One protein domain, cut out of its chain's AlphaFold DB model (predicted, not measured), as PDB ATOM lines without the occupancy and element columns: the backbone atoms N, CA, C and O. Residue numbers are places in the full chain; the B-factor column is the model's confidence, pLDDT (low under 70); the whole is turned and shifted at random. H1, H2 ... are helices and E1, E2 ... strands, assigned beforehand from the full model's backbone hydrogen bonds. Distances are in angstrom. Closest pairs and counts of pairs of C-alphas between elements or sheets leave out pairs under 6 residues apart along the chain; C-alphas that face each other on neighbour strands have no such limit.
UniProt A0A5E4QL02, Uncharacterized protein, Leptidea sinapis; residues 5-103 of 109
ATOM      1  N   GLY A   5      40.805 -54.198 -44.452       93.25
ATOM      2  CA  GLY A   5      40.838 -55.654 -44.525       93.25
ATOM      3  C   GLY A   5      39.502 -56.319 -44.227       93.25
ATOM      4  O   GLY A   5      38.494 -55.658 -43.983       93.25
ATOM      5  N   ILE A   6      39.527 -57.650 -44.264       94.06
ATOM      6  CA  ILE A   6      38.401 -58.512 -43.912       94.06
ATOM      7  C   ILE A   6      38.910 -59.540 -42.917       94.06
ATOM      8  O   ILE A   6      39.998 -60.093 -43.083       94.06
ATOM      9  N   PHE A   7      38.118 -59.779 -41.886       93.25
ATOM     10  CA  PHE A   7      38.357 -60.787 -40.880       93.25
ATOM     11  C   PHE A   7      37.118 -61.669 -40.772       93.25
ATOM     12  O   PHE A   7      36.014 -61.163 -40.587       93.25
ATOM     13  N   THR A   8      37.309 -62.978 -40.893       93.12
ATOM     14  CA  THR A   8      36.245 -63.962 -40.696       93.12
ATOM     15  C   THR A   8      36.559 -64.741 -39.434       93.12
ATOM     16  O   THR A   8      37.659 -65.281 -39.298       93.12
ATOM     17  N   THR A   9      35.622 -64.764 -38.494       93.44
ATOM     18  CA  THR A   9      35.776 -65.545 -37.262       93.44
ATOM     19  C   THR A   9      35.556 -67.035 -37.536       93.44
ATOM     20  O   THR A   9      35.027 -67.417 -38.576       93.44
ATOM     21  N   SER A  10      35.895 -67.898 -36.576       93.62
ATOM     22  CA  SER A  10      35.578 -69.334 -36.646       93.62
ATOM     23  C   SER A  10      34.074 -69.642 -36.622       93.62
ATOM     24  O   SER A  10      33.689 -70.779 -36.863       93.62
ATOM     25  N   ALA A  11      33.235 -68.652 -36.304       93.94
ATOM     26  CA  ALA A  11      31.778 -68.743 -36.334       93.94
ATOM     27  C   ALA A  11      31.185 -68.147 -37.628       93.94
ATOM     28  O   ALA A  11      30.022 -67.755 -37.640       93.94
ATOM     29  N   ASP A  12      31.999 -68.011 -38.681       89.88
ATOM     30  CA  ASP A  12      31.633 -67.447 -39.988       89.88
ATOM     31  C   ASP A  12      31.136 -65.991 -39.967       89.88
ATOM     32  O   ASP A  12      30.569 -65.507 -40.948       89.88
ATOM     33  N   VAL A  13      31.415 -65.246 -38.894       93.44
ATOM     34  CA  VAL A  13      31.103 -63.811 -38.830       93.44
ATOM     35  C   VAL A  13      32.103 -63.047 -39.692       93.44
ATOM     36  O   VAL A  13      33.297 -63.022 -39.379       93.44
ATOM     37  N   LYS A  14      31.621 -62.399 -40.757       94.44
ATOM     38  CA  LYS A  14      32.425 -61.591 -41.682       94.44
ATOM     39  C   LYS A  14      32.463 -60.132 -41.246       94.44
ATOM     40  O   LYS A  14      31.456 -59.426 -41.279       94.44
ATOM     41  N   ILE A  15      33.661 -59.669 -40.908       95.94
ATOM     42  CA  ILE A  15      33.937 -58.308 -40.456       95.94
ATOM     43  C   ILE A  15      34.818 -57.618 -41.495       95.94
ATOM     44  O   ILE A  15      35.979 -57.983 -41.676       95.94
ATOM     45  N   ALA A  16      34.286 -56.608 -42.171       96.38
ATOM     46  CA  ALA A  16      35.059 -55.721 -43.032       96.38
ATOM     47  C   ALA A  16      35.435 -54.449 -42.269       96.38
ATOM     48  O   ALA A  16      34.636 -53.919 -41.494       96.38
ATOM     49  N   TYR A  17      36.636 -53.929 -42.504       94.75
ATOM     50  CA  TYR A  17      37.052 -52.655 -41.927       94.75
ATOM     51  C   TYR A  17      37.804 -51.781 -42.930       94.75
ATOM     52  O   TYR A  17      38.570 -52.272 -43.765       94.75
ATOM     53  N   LEU A  18      37.598 -50.470 -42.816       92.94
ATOM     54  CA  LEU A  18      38.308 -49.439 -43.566       92.94
ATOM     55  C   LEU A  18      38.544 -48.236 -42.651       92.94
ATOM     56  O   LEU A  18      37.597 -47.580 -42.229       92.94
ATOM     57  N   THR A  19      39.804 -47.953 -42.337       87.62
ATOM     58  CA  THR A  19      40.199 -46.896 -41.404       87.62
ATOM     59  C   THR A  19      40.929 -45.760 -42.121       87.62
ATOM     60  O   THR A  19      41.637 -45.961 -43.108       87.62
ATOM     61  N   GLY A  20      40.748 -44.544 -41.608       82.38
ATOM     62  CA  GLY A  20      41.347 -43.308 -42.110       82.38
ATOM     63  C   GLY A  20      40.321 -42.242 -42.509       82.38
ATOM     64  O   GLY A  20      39.119 -42.464 -42.494       82.38
ATOM     65  N   LEU A  21      40.780 -41.054 -42.863       75.75
ATOM     66  CA  LEU A  21      39.956 -39.950 -43.340       75.75
ATOM     67  C   LEU A  21      39.951 -39.930 -44.873       75.75
ATOM     68  O   LEU A  21      40.945 -40.246 -45.520       75.75
ATOM     69  N   SER A  22      38.841 -39.563 -45.502       65.44
ATOM     70  CA  SER A  22      38.837 -39.406 -46.961       65.44
ATOM     71  C   SER A  22      39.686 -38.190 -47.347       65.44
ATOM     72  O   SER A  22      39.429 -37.084 -46.870       65.44
ATOM     73  N   ARG A  23      40.676 -38.363 -48.240       58.75
ATOM     74  CA  ARG A  23      41.561 -37.265 -48.699       58.75
ATOM     75  C   ARG A  23      40.766 -36.097 -49.307       58.75
ATOM     76  O   ARG A  23      41.179 -34.949 -49.196       58.75
ATOM     77  N   ARG A  24      39.628 -36.389 -49.948       57.59
ATOM     78  CA  ARG A  24      38.791 -35.381 -50.623       57.59
ATOM     79  C   ARG A  24      37.980 -34.510 -49.667       57.59
ATOM     80  O   ARG A  24      37.693 -33.377 -50.024       57.59
ATOM     81  N   GLU A  25      37.649 -35.011 -48.480       54.38
ATOM     82  CA  GLU A  25      36.746 -34.314 -47.551       54.38
ATOM     83  C   GLU A  25      37.476 -33.252 -46.718       54.38
ATOM     84  O   GLU A  25      36.850 -32.337 -46.199       54.38
ATOM     85  N   LEU A  26      38.808 -33.334 -46.588       54.78
ATOM     86  CA  LEU A  26      39.520 -32.511 -45.609       54.78
ATOM     87  C   LEU A  26      40.229 -31.267 -46.150       54.78
ATOM     88  O   LEU A  26      40.665 -30.448 -45.341       54.78
ATOM     89  N   GLY A  27      40.409 -31.120 -47.468       50.97
ATOM     90  CA  GLY A  27      41.103 -29.970 -48.084       50.97
ATOM     91  C   GLY A  27      42.524 -29.679 -47.555       50.97
ATOM     92  O   GLY A  27      43.137 -28.685 -47.935       50.97
ATOM     93  N   LYS A  28      43.045 -30.527 -46.665       49.03
ATOM     94  CA  LYS A  28      44.306 -30.416 -45.940       49.03
ATOM     95  C   LYS A  28      44.967 -31.784 -46.000       49.03
ATOM     96  O   LYS A  28      44.341 -32.782 -45.640       49.03
ATOM     97  N   ASP A  29      46.218 -31.832 -46.449       46.97
ATOM     98  CA  ASP A  29      47.048 -33.031 -46.345       46.97
ATOM     99  C   ASP A  29      47.248 -33.354 -44.859       46.97
ATOM    100  O   ASP A  29      48.122 -32.797 -44.197       46.97
ATOM    101  N   ILE A  30      46.403 -34.229 -44.308       54.44
ATOM    102  CA  ILE A  30      46.694 -34.887 -43.037       54.44
ATOM    103  C   ILE A  30      47.564 -36.102 -43.371       54.44
ATOM    104  O   ILE A  30      47.071 -37.049 -43.988       54.44
ATOM    105  N   PRO A  31      48.851 -36.106 -42.981       48.81
ATOM    106  CA  PRO A  31      49.805 -37.130 -43.399       48.81
ATOM    107  C   PRO A  31      49.556 -38.507 -42.772       48.81
ATOM    108  O   PRO A  31      50.256 -39.462 -43.102       48.81
ATOM    109  N   MET A  32      48.579 -38.649 -41.872       52.78
ATOM    110  CA  MET A  32      48.336 -39.901 -41.163       52.78
ATOM    111  C   MET A  32      46.890 -40.360 -41.333       52.78
ATOM    112  O   MET A  32      45.950 -39.688 -40.921       52.78
ATOM    113  N   CYS A  33      46.758 -41.547 -41.932       59.75
ATOM    114  CA  CYS A  33      45.528 -42.319 -42.092       59.75
ATOM    115  C   CYS A  33      44.501 -41.679 -43.035       59.75
ATOM    116  O   CYS A  33      43.454 -41.260 -42.565       59.75
ATOM    117  N   THR A  34      44.744 -41.662 -44.354       77.06
ATOM    118  CA  THR A  34      43.688 -41.381 -45.349       77.06
ATOM    119  C   THR A  34      43.294 -42.609 -46.163       77.06
ATOM    120  O   THR A  34      44.122 -43.502 -46.353       77.06
ATOM    121  N   PHE A  35      42.058 -42.657 -46.672       85.88
ATOM    122  CA  PHE A  35      41.606 -43.641 -47.663       85.88
ATOM    123  C   PHE A  35      41.124 -42.989 -48.965       85.88
ATOM    124  O   PHE A  35      40.696 -41.835 -48.995       85.88
ATOM    125  N   GLU A  36      41.232 -43.751 -50.051       89.56
ATOM    126  CA  GLU A  36      40.936 -43.345 -51.423       89.56
ATOM    127  C   GLU A  36      39.952 -44.334 -52.079       89.56
ATOM    128  O   GLU A  36      39.729 -45.430 -51.558       89.56
ATOM    129  N   PRO A  37      39.347 -44.004 -53.237       91.00
ATOM    130  CA  PRO A  37      38.381 -44.891 -53.896       91.00
ATOM    131  C   PRO A  37      38.919 -46.302 -54.206       91.00
ATOM    132  O   PRO A  37      38.169 -47.283 -54.197       91.00
ATOM    133  N   SER A  38      40.225 -46.418 -54.460       92.81
ATOM    134  CA  SER A  38      40.922 -47.692 -54.676       92.81
ATOM    135  C   SER A  38      40.900 -48.584 -53.432       92.81
ATOM    136  O   SER A  38      40.762 -49.801 -53.554       92.81
ATOM    137  N   ASP A  39      40.956 -48.001 -52.234       93.25
ATOM    138  CA  ASP A  39      40.856 -48.735 -50.975       93.25
ATOM    139  C   ASP A  39      39.462 -49.318 -50.778       93.25
ATOM    140  O   ASP A  39      39.341 -50.498 -50.445       93.25
ATOM    141  N   CYS A  40      38.416 -48.528 -51.041       93.56
ATOM    142  CA  CYS A  40      37.028 -48.990 -50.989       93.56
ATOM    143  C   CYS A  40      36.802 -50.143 -51.973       93.56
ATOM    144  O   CYS A  40      36.250 -51.182 -51.606       93.56
ATOM    145  N   SER A  41      37.288 -49.987 -53.208       95.19
ATOM    146  CA  SER A  41      37.182 -51.016 -54.247       95.19
ATOM    147  C   SER A  41      37.902 -52.296 -53.832       95.19
ATOM    148  O   SER A  41      37.353 -53.384 -53.949       95.19
ATOM    149  N   ALA A  42      39.091 -52.176 -53.245       95.31
ATOM    150  CA  ALA A  42      39.854 -53.333 -52.818       95.31
ATOM    151  C   ALA A  42      39.245 -54.060 -51.601       95.31
ATOM    152  O   ALA A  42      39.423 -55.272 -51.486       95.31
ATOM    153  N   VAL A  43      38.514 -53.371 -50.710       95.75
ATOM    154  CA  VAL A  43      37.698 -54.037 -49.669       95.75
ATOM    155  C   VAL A  43      36.520 -54.775 -50.306       95.75
ATOM    156  O   VAL A  43      36.318 -55.954 -50.018       95.75
ATOM    157  N   ARG A  44      35.779 -54.118 -51.207       95.81
ATOM    158  CA  ARG A  44      34.666 -54.733 -51.946       95.81
ATOM    159  C   ARG A  44      35.107 -56.003 -52.670       95.81
ATOM    160  O   ARG A  44      34.504 -57.057 -52.495       95.81
ATOM    161  N   ASP A  45      36.181 -55.916 -53.443       95.56
ATOM    162  CA  ASP A  45      36.667 -57.030 -54.255       95.56
ATOM    163  C   ASP A  45      37.156 -58.187 -53.379       95.56
ATOM    164  O   ASP A  45      36.965 -59.354 -53.718       95.56
ATOM    165  N   ALA A  46      37.744 -57.884 -52.218       93.94
ATOM    166  CA  ALA A  46      38.120 -58.902 -51.247       93.94
ATOM    167  C   ALA A  46      36.891 -59.606 -50.637       93.94
ATOM    168  O   ALA A  46      36.954 -60.810 -50.406       93.94
ATOM    169  N   CYS A  47      35.768 -58.904 -50.441       92.62
ATOM    170  CA  CYS A  47      34.513 -59.490 -49.954       92.62
ATOM    171  C   CYS A  47      33.855 -60.414 -50.988       92.62
ATOM    172  O   CYS A  47      33.219 -61.400 -50.614       92.62
ATOM    173  N   TYR A  48      33.993 -60.100 -52.279       92.38
ATOM    174  CA  TYR A  48      33.409 -60.887 -53.372       92.38
ATOM    175  C   TYR A  48      34.263 -62.091 -53.767       92.38
ATOM    176  O   TYR A  48      33.751 -63.067 -54.315       92.38
ATOM    177  N   ARG A  49      35.571 -62.046 -53.496       90.81
ATOM    178  CA  ARG A  49      36.503 -63.099 -53.901       90.81
ATOM    179  C   ARG A  49      36.076 -64.460 -53.344       90.81
ATOM    180  O   ARG A  49      35.978 -64.652 -52.136       90.81
ATOM    181  N   GLY A  50      35.870 -65.418 -54.247       83.75
ATOM    182  CA  GLY A  50      35.522 -66.796 -53.894       83.75
ATOM    183  C   GLY A  50      34.080 -66.989 -53.416       83.75
ATOM    184  O   GLY A  50      33.770 -68.043 -52.873       83.75
ATOM    185  N   GLN A  51      33.204 -65.997 -53.595       84.81
ATOM    186  CA  GLN A  51      31.780 -66.104 -53.283       84.81
ATOM    187  C   GLN A  51      30.981 -66.218 -54.585       84.81
ATOM    188  O   GLN A  51      30.989 -65.298 -55.398       84.81
ATOM    189  N   THR A  52      30.284 -67.337 -54.783       83.75
ATOM    190  CA  THR A  52      29.361 -67.532 -55.917       83.75
ATOM    191  C   THR A  52      28.077 -66.720 -55.750       83.75
ATOM    192  O   THR A  52      27.560 -66.184 -56.725       83.75
ATOM    193  N   GLU A  53      27.605 -66.567 -54.510       88.38
ATOM    194  CA  GLU A  53      26.456 -65.737 -54.146       88.38
ATOM    195  C   GLU A  53      26.810 -64.821 -52.970       88.38
ATOM    196  O   GLU A  53      26.842 -65.235 -51.809       88.38
ATOM    197  N   TYR A  54      27.082 -63.548 -53.254       90.38
ATOM    198  CA  TYR A  54      27.437 -62.593 -52.211       90.38
ATOM    199  C   TYR A  54      26.201 -62.068 -51.462       90.38
ATOM    200  O   TYR A  54      25.347 -61.394 -52.040       90.38
ATOM    201  N   ARG A  55      26.134 -62.333 -50.150       91.62
ATOM    202  CA  ARG A  55      25.012 -61.932 -49.274       91.62
ATOM    203  C   ARG A  55      25.288 -60.718 -48.383       91.62
ATOM    204  O   ARG A  55      24.404 -60.324 -47.630       91.62
ATOM    205  N   GLY A  56      26.475 -60.127 -48.473       94.75
ATOM    206  CA  GLY A  56      26.893 -59.023 -47.611       94.75
ATOM    207  C   GLY A  56      27.953 -59.414 -46.583       94.75
ATOM    208  O   GLY A  56      28.519 -60.511 -46.631       94.75
ATOM    209  N   VAL A  57      28.222 -58.491 -45.663       96.62
ATOM    210  CA  VAL A  57      29.032 -58.715 -44.456       96.62
ATOM    211  C   VAL A  57      28.172 -58.583 -43.205       96.62
ATOM    212  O   VAL A  57      27.148 -57.900 -43.206       96.62
ATOM    213  N   ASP A  58      28.594 -59.205 -42.112       96.69
ATOM    214  CA  ASP A  58      27.887 -59.063 -40.841       96.69
ATOM    215  C   ASP A  58      28.199 -57.713 -40.203       96.69
ATOM    216  O   ASP A  58      27.299 -57.026 -39.725       96.69
ATOM    217  N   VAL A  59      29.468 -57.304 -40.249       97.06
ATOM    218  CA  VAL A  59      29.926 -56.067 -39.621       97.06
ATOM    219  C   VAL A  59      30.805 -55.270 -40.576       97.06
ATOM    220  O   VAL A  59      31.764 -55.796 -41.139       97.06
ATOM    221  N   LEU A  60      30.505 -53.982 -40.721       97.00
ATOM    222  CA  LEU A  60      31.387 -52.992 -41.330       97.00
ATOM    223  C   LEU A  60      31.880 -52.029 -40.248       97.00
ATOM    224  O   LEU A  60      31.078 -51.486 -39.494       97.00
ATOM    225  N   ILE A  61      33.193 -51.808 -40.178       95.38
ATOM    226  CA  ILE A  61      33.816 -50.862 -39.247       95.38
ATOM    227  C   ILE A  61      34.540 -49.777 -40.041       95.38
ATOM    228  O   ILE A  61      35.454 -50.075 -40.815       95.38
ATOM    229  N   THR A  62      34.164 -48.518 -39.837       93.25
ATOM    230  CA  THR A  62      34.796 -47.372 -40.506       93.25
ATOM    231  C   THR A  62      35.104 -46.236 -39.540       93.25
ATOM    232  O   THR A  62      34.718 -46.249 -38.378       93.25
ATOM    233  N   THR A  63      35.847 -45.248 -40.013       89.56
ATOM    234  CA  THR A  63      36.206 -44.007 -39.295       89.56
ATOM    235  C   THR A  63      35.355 -42.802 -39.689       89.56
ATOM    236  O   THR A  63      35.529 -41.729 -39.127       89.56
ATOM    237  N   LEU A  64      34.501 -42.950 -40.701       90.38
ATOM    238  CA  LEU A  64      33.536 -41.945 -41.141       90.38
ATOM    239  C   LEU A  64      32.183 -42.619 -41.339       90.38
ATOM    240  O   LEU A  64      32.114 -43.807 -41.674       90.38
ATOM    241  N   TRP A  65      31.123 -41.845 -41.162       91.69
ATOM    242  CA  TRP A  65      29.751 -42.237 -41.433       91.69
ATOM    243  C   TRP A  65      29.466 -42.238 -42.942       91.69
ATOM    244  O   TRP A  65      30.082 -41.476 -43.693       91.69
ATOM    245  N   PRO A  66      28.535 -43.077 -43.424       92.56
ATOM    246  CA  PRO A  66      28.071 -42.979 -44.795       92.56
ATOM    247  C   PRO A  66      27.255 -41.691 -44.955       92.56
ATOM    248  O   PRO A  66      26.379 -41.391 -44.141       92.56
ATOM    249  N   SER A  67      27.528 -40.926 -46.012       91.50
ATOM    250  CA  SER A  67      26.685 -39.783 -46.376       91.50
ATOM    251  C   SER A  67      25.218 -40.193 -46.513       91.50
ATOM    252  O   SER A  67      24.914 -41.273 -47.018       91.50
ATOM    253  N   GLY A  68      24.315 -39.316 -46.072       89.00
ATOM    254  CA  GLY A  68      22.872 -39.565 -46.076       89.00
ATOM    255  C   GLY A  68      22.340 -40.247 -44.813       89.00
ATOM    256  O   GLY A  68      21.130 -40.269 -44.629       89.00
ATOM    257  N   ILE A  69      23.200 -40.714 -43.895       90.00
ATOM    258  CA  ILE A  69      22.745 -41.346 -42.639       90.00
ATOM    259  C   ILE A  69      21.876 -40.420 -41.773       90.00
ATOM    260  O   ILE A  69      20.988 -40.875 -41.069       90.00
ATOM    261  N   GLN A  70      22.091 -39.104 -41.853       88.69
ATOM    262  CA  GLN A  70      21.289 -38.115 -41.123       88.69
ATOM    263  C   GLN A  70      19.825 -38.072 -41.597       88.69
ATOM    264  O   GLN A  70      18.961 -37.567 -40.883       88.69
ATOM    265  N   GLN A  71      19.554 -38.564 -42.809       86.94
ATOM    266  CA  GLN A  71      18.227 -38.601 -43.427       86.94
ATOM    267  C   GLN A  71      17.497 -39.922 -43.148       86.94
ATOM    268  O   GLN A  71      16.387 -40.111 -43.639       86.94
ATOM    269  N   ASP A  72      18.102 -40.837 -42.384       82.44
ATOM    270  CA  ASP A  72      17.477 -42.102 -42.022       82.44
ATOM    271  C   ASP A  72      16.224 -41.856 -41.160       82.44
ATOM    272  O   ASP A  72      16.261 -41.176 -40.127       82.44
ATOM    273  N   GLU A  73      15.086 -42.380 -41.618       80.69
ATOM    274  CA  GLU A  73      13.785 -42.181 -40.973       80.69
ATOM    275  C   GLU A  73      13.667 -42.937 -39.643       80.69
ATOM    276  O   GLU A  73      12.908 -42.525 -38.763       80.69
ATOM    277  N   VAL A  74      14.422 -44.029 -39.486       81.94
ATOM    278  CA  VAL A  74      14.379 -44.926 -38.326       81.94
ATOM    279  C   VAL A  74      15.398 -44.495 -37.277       81.94
ATOM    280  O   VAL A  74      15.092 -44.480 -36.084       81.94
ATOM    281  N   GLN A  75      16.604 -44.123 -37.707       77.19
ATOM    282  CA  GLN A  75      17.706 -43.758 -36.825       77.19
ATOM    283  C   GLN A  75      18.269 -42.385 -37.186       77.19
ATOM    284  O   GLN A  75      19.283 -42.255 -37.866       77.19
ATOM    285  N   LYS A  76      17.641 -41.335 -36.650       77.44
ATOM    286  CA  LYS A  76      18.168 -39.971 -36.765       77.44
ATOM    287  C   LYS A  76      19.467 -39.846 -35.976       77.44
ATOM    288  O   LYS A  76      19.452 -39.876 -34.744       77.44
ATOM    289  N   VAL A  77      20.581 -39.685 -36.682       82.00
ATOM    290  CA  VAL A  77      21.894 -39.439 -36.081       82.00
ATOM    291  C   VAL A  77      22.330 -38.014 -36.400       82.00
ATOM    292  O   VAL A  77      22.432 -37.640 -37.567       82.00
ATOM    293  N   ASP A  78      22.610 -37.229 -35.359       85.31
ATOM    294  CA  ASP A  78      23.232 -35.913 -35.505       85.31
ATOM    295  C   ASP A  78      24.746 -36.089 -35.693       85.31
ATOM    296  O   ASP A  78      25.493 -36.395 -34.759       85.31
ATOM    297  N   VAL A  79      25.182 -36.000 -36.949       85.00
ATOM    298  CA  VAL A  79      26.570 -36.197 -37.375       85.00
ATOM    299  C   VAL A  79      27.025 -34.947 -38.109       85.00
ATOM    300  O   VAL A  79      26.351 -34.504 -39.031       85.00
ATOM    301  N   ALA A  80      28.172 -34.392 -37.729       85.50
ATOM    302  CA  ALA A  80      28.756 -33.252 -38.429       85.50
ATOM    303  C   ALA A  80      29.181 -33.631 -39.864       85.50
ATOM    304  O   ALA A  80      29.587 -34.771 -40.108       85.50
ATOM    305  N   GLU A  81      29.078 -32.699 -40.814       83.06
ATOM    306  CA  GLU A  81      29.268 -32.961 -42.251       83.06
ATOM    307  C   GLU A  81      30.665 -33.518 -42.568       83.06
ATOM    308  O   GLU A  81      30.800 -34.453 -43.352       83.06
ATOM    309  N   GLU A  82      31.697 -33.061 -41.857       82.50
ATOM    310  CA  GLU A  82      33.079 -33.540 -41.977       82.50
ATOM    311  C   GLU A  82      33.270 -35.007 -41.566       82.50
ATOM    312  O   GLU A  82      34.314 -35.611 -41.825       82.50
ATOM    313  N   ARG A  83      32.274 -35.587 -40.887       85.88
ATOM    314  CA  ARG A  83      32.265 -36.995 -40.486       85.88
ATOM    315  C   ARG A  83      31.500 -37.877 -41.464       85.88
ATOM    316  O   ARG A  83      31.451 -39.085 -41.243       85.88
ATOM    317  N   LEU A  84      30.918 -37.308 -42.516       88.19
ATOM    318  CA  LEU A  84      30.221 -38.031 -43.571       88.19
ATOM    319  C   LEU A  84      31.176 -38.350 -44.722       88.19
ATOM    320  O   LEU A  84      32.187 -37.686 -44.942       88.19
ATOM    321  N   SER A  85      30.881 -39.411 -45.465       90.25
ATOM    322  CA  SER A  85      31.673 -39.785 -46.627       90.25
ATOM    323  C   SER A  85      30.847 -40.490 -47.692       90.25
ATOM    324  O   SER A  85      30.263 -41.556 -47.466       90.25
ATOM    325  N   ASN A  86      30.907 -39.944 -48.909       91.56
ATOM    326  CA  ASN A  86      30.279 -40.540 -50.089       91.56
ATOM    327  C   ASN A  86      30.929 -41.878 -50.470       91.56
ATOM    328  O   ASN A  86      30.263 -42.784 -50.968       91.56
ATOM    329  N   LEU A  87      32.227 -42.032 -50.201       92.94
ATOM    330  CA  LEU A  87      32.944 -43.284 -50.434       92.94
ATOM    331  C   LEU A  87      32.513 -44.378 -49.453       92.94
ATOM    332  O   LEU A  87      32.379 -45.533 -49.858       92.94
ATOM    333  N   ILE A  88      32.254 -44.024 -48.190       93.81
ATOM    334  CA  ILE A  88      31.704 -44.975 -47.218       93.81
ATOM    335  C   ILE A  88      30.259 -45.325 -47.567       93.81
ATOM    336  O   ILE A  88      29.925 -46.504 -47.545       93.81
ATOM    337  N   ALA A  89      29.431 -44.361 -47.985       94.19
ATOM    338  CA  ALA A  89      28.078 -44.649 -48.475       94.19
ATOM    339  C   ALA A  89      28.095 -45.634 -49.655       94.19
ATOM    340  O   ALA A  89      27.411 -46.658 -49.629       94.19
ATOM    341  N   TRP A  90      28.949 -45.381 -50.653       95.75
ATOM    342  CA  TRP A  90      29.146 -46.288 -51.782       95.75
ATOM    343  C   TRP A  90      29.588 -47.681 -51.324       95.75
ATOM    344  O   TRP A  90      29.048 -48.685 -51.791       95.75
ATOM    345  N   LEU A  91      30.537 -47.759 -50.388       96.06
ATOM    346  CA  LEU A  91      31.026 -49.032 -49.868       96.06
ATOM    347  C   LEU A  91      29.925 -49.798 -49.121       96.06
ATOM    348  O   LEU A  91      29.751 -50.989 -49.369       96.06
ATOM    349  N   SER A  92      29.147 -49.129 -48.269       95.50
ATOM    350  CA  SER A  92      28.037 -49.732 -47.523       95.50
ATOM    351  C   SER A  92      26.970 -50.314 -48.452       95.50
ATOM    352  O   SER A  92      26.513 -51.431 -48.221       95.50
ATOM    353  N   ILE A  93      26.642 -49.633 -49.556       95.31
ATOM    354  CA  ILE A  93      25.709 -50.154 -50.574       95.31
ATOM    355  C   ILE A  93      26.222 -51.473 -51.173       95.31
ATOM    356  O   ILE A  93      25.458 -52.424 -51.350       95.31
ATOM    357  N   HIS A  94      27.522 -51.555 -51.469       96.06
ATOM    358  CA  HIS A  94      28.123 -52.735 -52.096       96.06
ATOM    359  C   HIS A  94      28.338 -53.893 -51.120       96.06
ATOM    360  O   HIS A  94      28.224 -55.056 -51.518       96.06
ATOM    361  N   LEU A  95      28.666 -53.584 -49.864       96.50
ATOM    362  CA  LEU A  95      28.948 -54.575 -48.828       96.50
ATOM    363  C   LEU A  95      27.703 -55.049 -48.077       96.50
ATOM    364  O   LEU A  95      27.776 -56.079 -47.413       96.50
ATOM    365  N   LYS A  96      26.583 -54.322 -48.167       95.81
ATOM    366  CA  LYS A  96      25.305 -54.646 -47.509       95.81
ATOM    367  C   LYS A  96      25.494 -55.092 -46.046       95.81
ATOM    368  O   LYS A  96      25.098 -56.207 -45.702       95.81
ATOM    369  N   PRO A  97      26.173 -54.287 -45.205       96.38
ATOM    370  CA  PRO A  97      26.466 -54.685 -43.836       96.38
ATOM    371  C   PRO A  97      25.182 -54.817 -43.016       96.38
ATOM    372  O   PRO A  97      24.291 -53.978 -43.130       96.38
ATOM    373  N   ARG A  98      25.106 -55.831 -42.147       95.62
ATOM    374  CA  ARG A  98      24.018 -55.922 -41.154       95.62
ATOM    375  C   ARG A  98      24.187 -54.901 -40.035       95.62
ATOM    376  O   ARG A  98      23.205 -54.339 -39.564       95.62
ATOM    377  N   TYR A  99      25.433 -54.660 -39.633       94.75
ATOM    378  CA  TYR A  99      25.794 -53.654 -38.645       94.75
ATOM    379  C   TYR A  99      26.930 -52.785 -39.167       94.75
ATOM    380  O   TYR A  99      27.931 -53.292 -39.677       94.75
ATOM    381  N   HIS A 100      26.790 -51.473 -39.001       94.00
ATOM    382  CA  HIS A 100      27.836 -50.510 -39.310       94.00
ATOM    383  C   HIS A 100      28.259 -49.805 -38.023       94.00
ATOM    384  O   HIS A 100      27.451 -49.147 -37.374       94.00
ATOM    385  N   PHE A 101      29.527 -49.963 -37.650       92.88
ATOM    386  CA  PHE A 101      30.139 -49.236 -36.547       92.88
ATOM    387  C   PHE A 101      31.082 -48.170 -37.075       92.88
ATOM    388  O   PHE A 101      31.880 -48.407 -37.985       92.88
ATOM    389  N   GLU A 102      31.028 -47.015 -36.433       88.94
ATOM    390  CA  GLU A 102      31.933 -45.917 -36.696       88.94
ATOM    391  C   GLU A 102      32.855 -45.698 -35.491       88.94
ATOM    392  O   GLU A 102      32.450 -45.826 -34.333       88.94
ATOM    393  N   SER A 103      34.128 -45.419 -35.760       81.81
ATOM    394  CA  SER A 103      35.131 -45.150 -34.738       81.81
ATOM    395  C   SER A 103      35.349 -43.652 -34.583       81.81
ATOM    396  O   SER A 103      35.915 -43.006 -35.462       81.81
TER     397      SER A 103
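This is residues 5 to 103 of the 109 residues of an uncharacterized protein of Leptidea sinapis (UniProt A0A5E4QL02). With little regular structure, a small four-strand sheet has two helices, H1 and H2, side by side over one face, and residues 71 to 76 stick out. The 99 printed residues run E1 E2 H1 E3 H2 E4, mixed in class, with 39 in named elements; the mixed sheet's order is E1 E2 E3 E4. It is compact, with radius of gyration of the C-alphas 13.8 A and spans of 39 by 35 by 20 A.

E1, residues 5 to 8, begins at C-alpha 5 (40.838, -55.654, -44.525). E2 is residues 14 to 18, 13.6 A; H1 37 to 48, 16.8 A; E3 59 to 62; H2 86 to 95, 14.2 A. E4, 99 to 102, ends at C-alpha 102 (31.933, -45.917, -36.696).

Hairpin E1 and E2 is antiparallel, N 7 to O 15 2.8 A; E2 and E3 are parallel, N 16 to O 59 2.8 A; so are E3 and E4, N 60 to O 99 2.9 A. H1 and H2 touch, closest C-alphas Cys 40 and Leu 91, 6.1 A. Both helices have every O i to N i+4 pair within hydrogen-bond range.

The printed part has no cut. Links E2 to H1 and E3 to H2 are long. Residues 22 to 33 have pLDDT under 70.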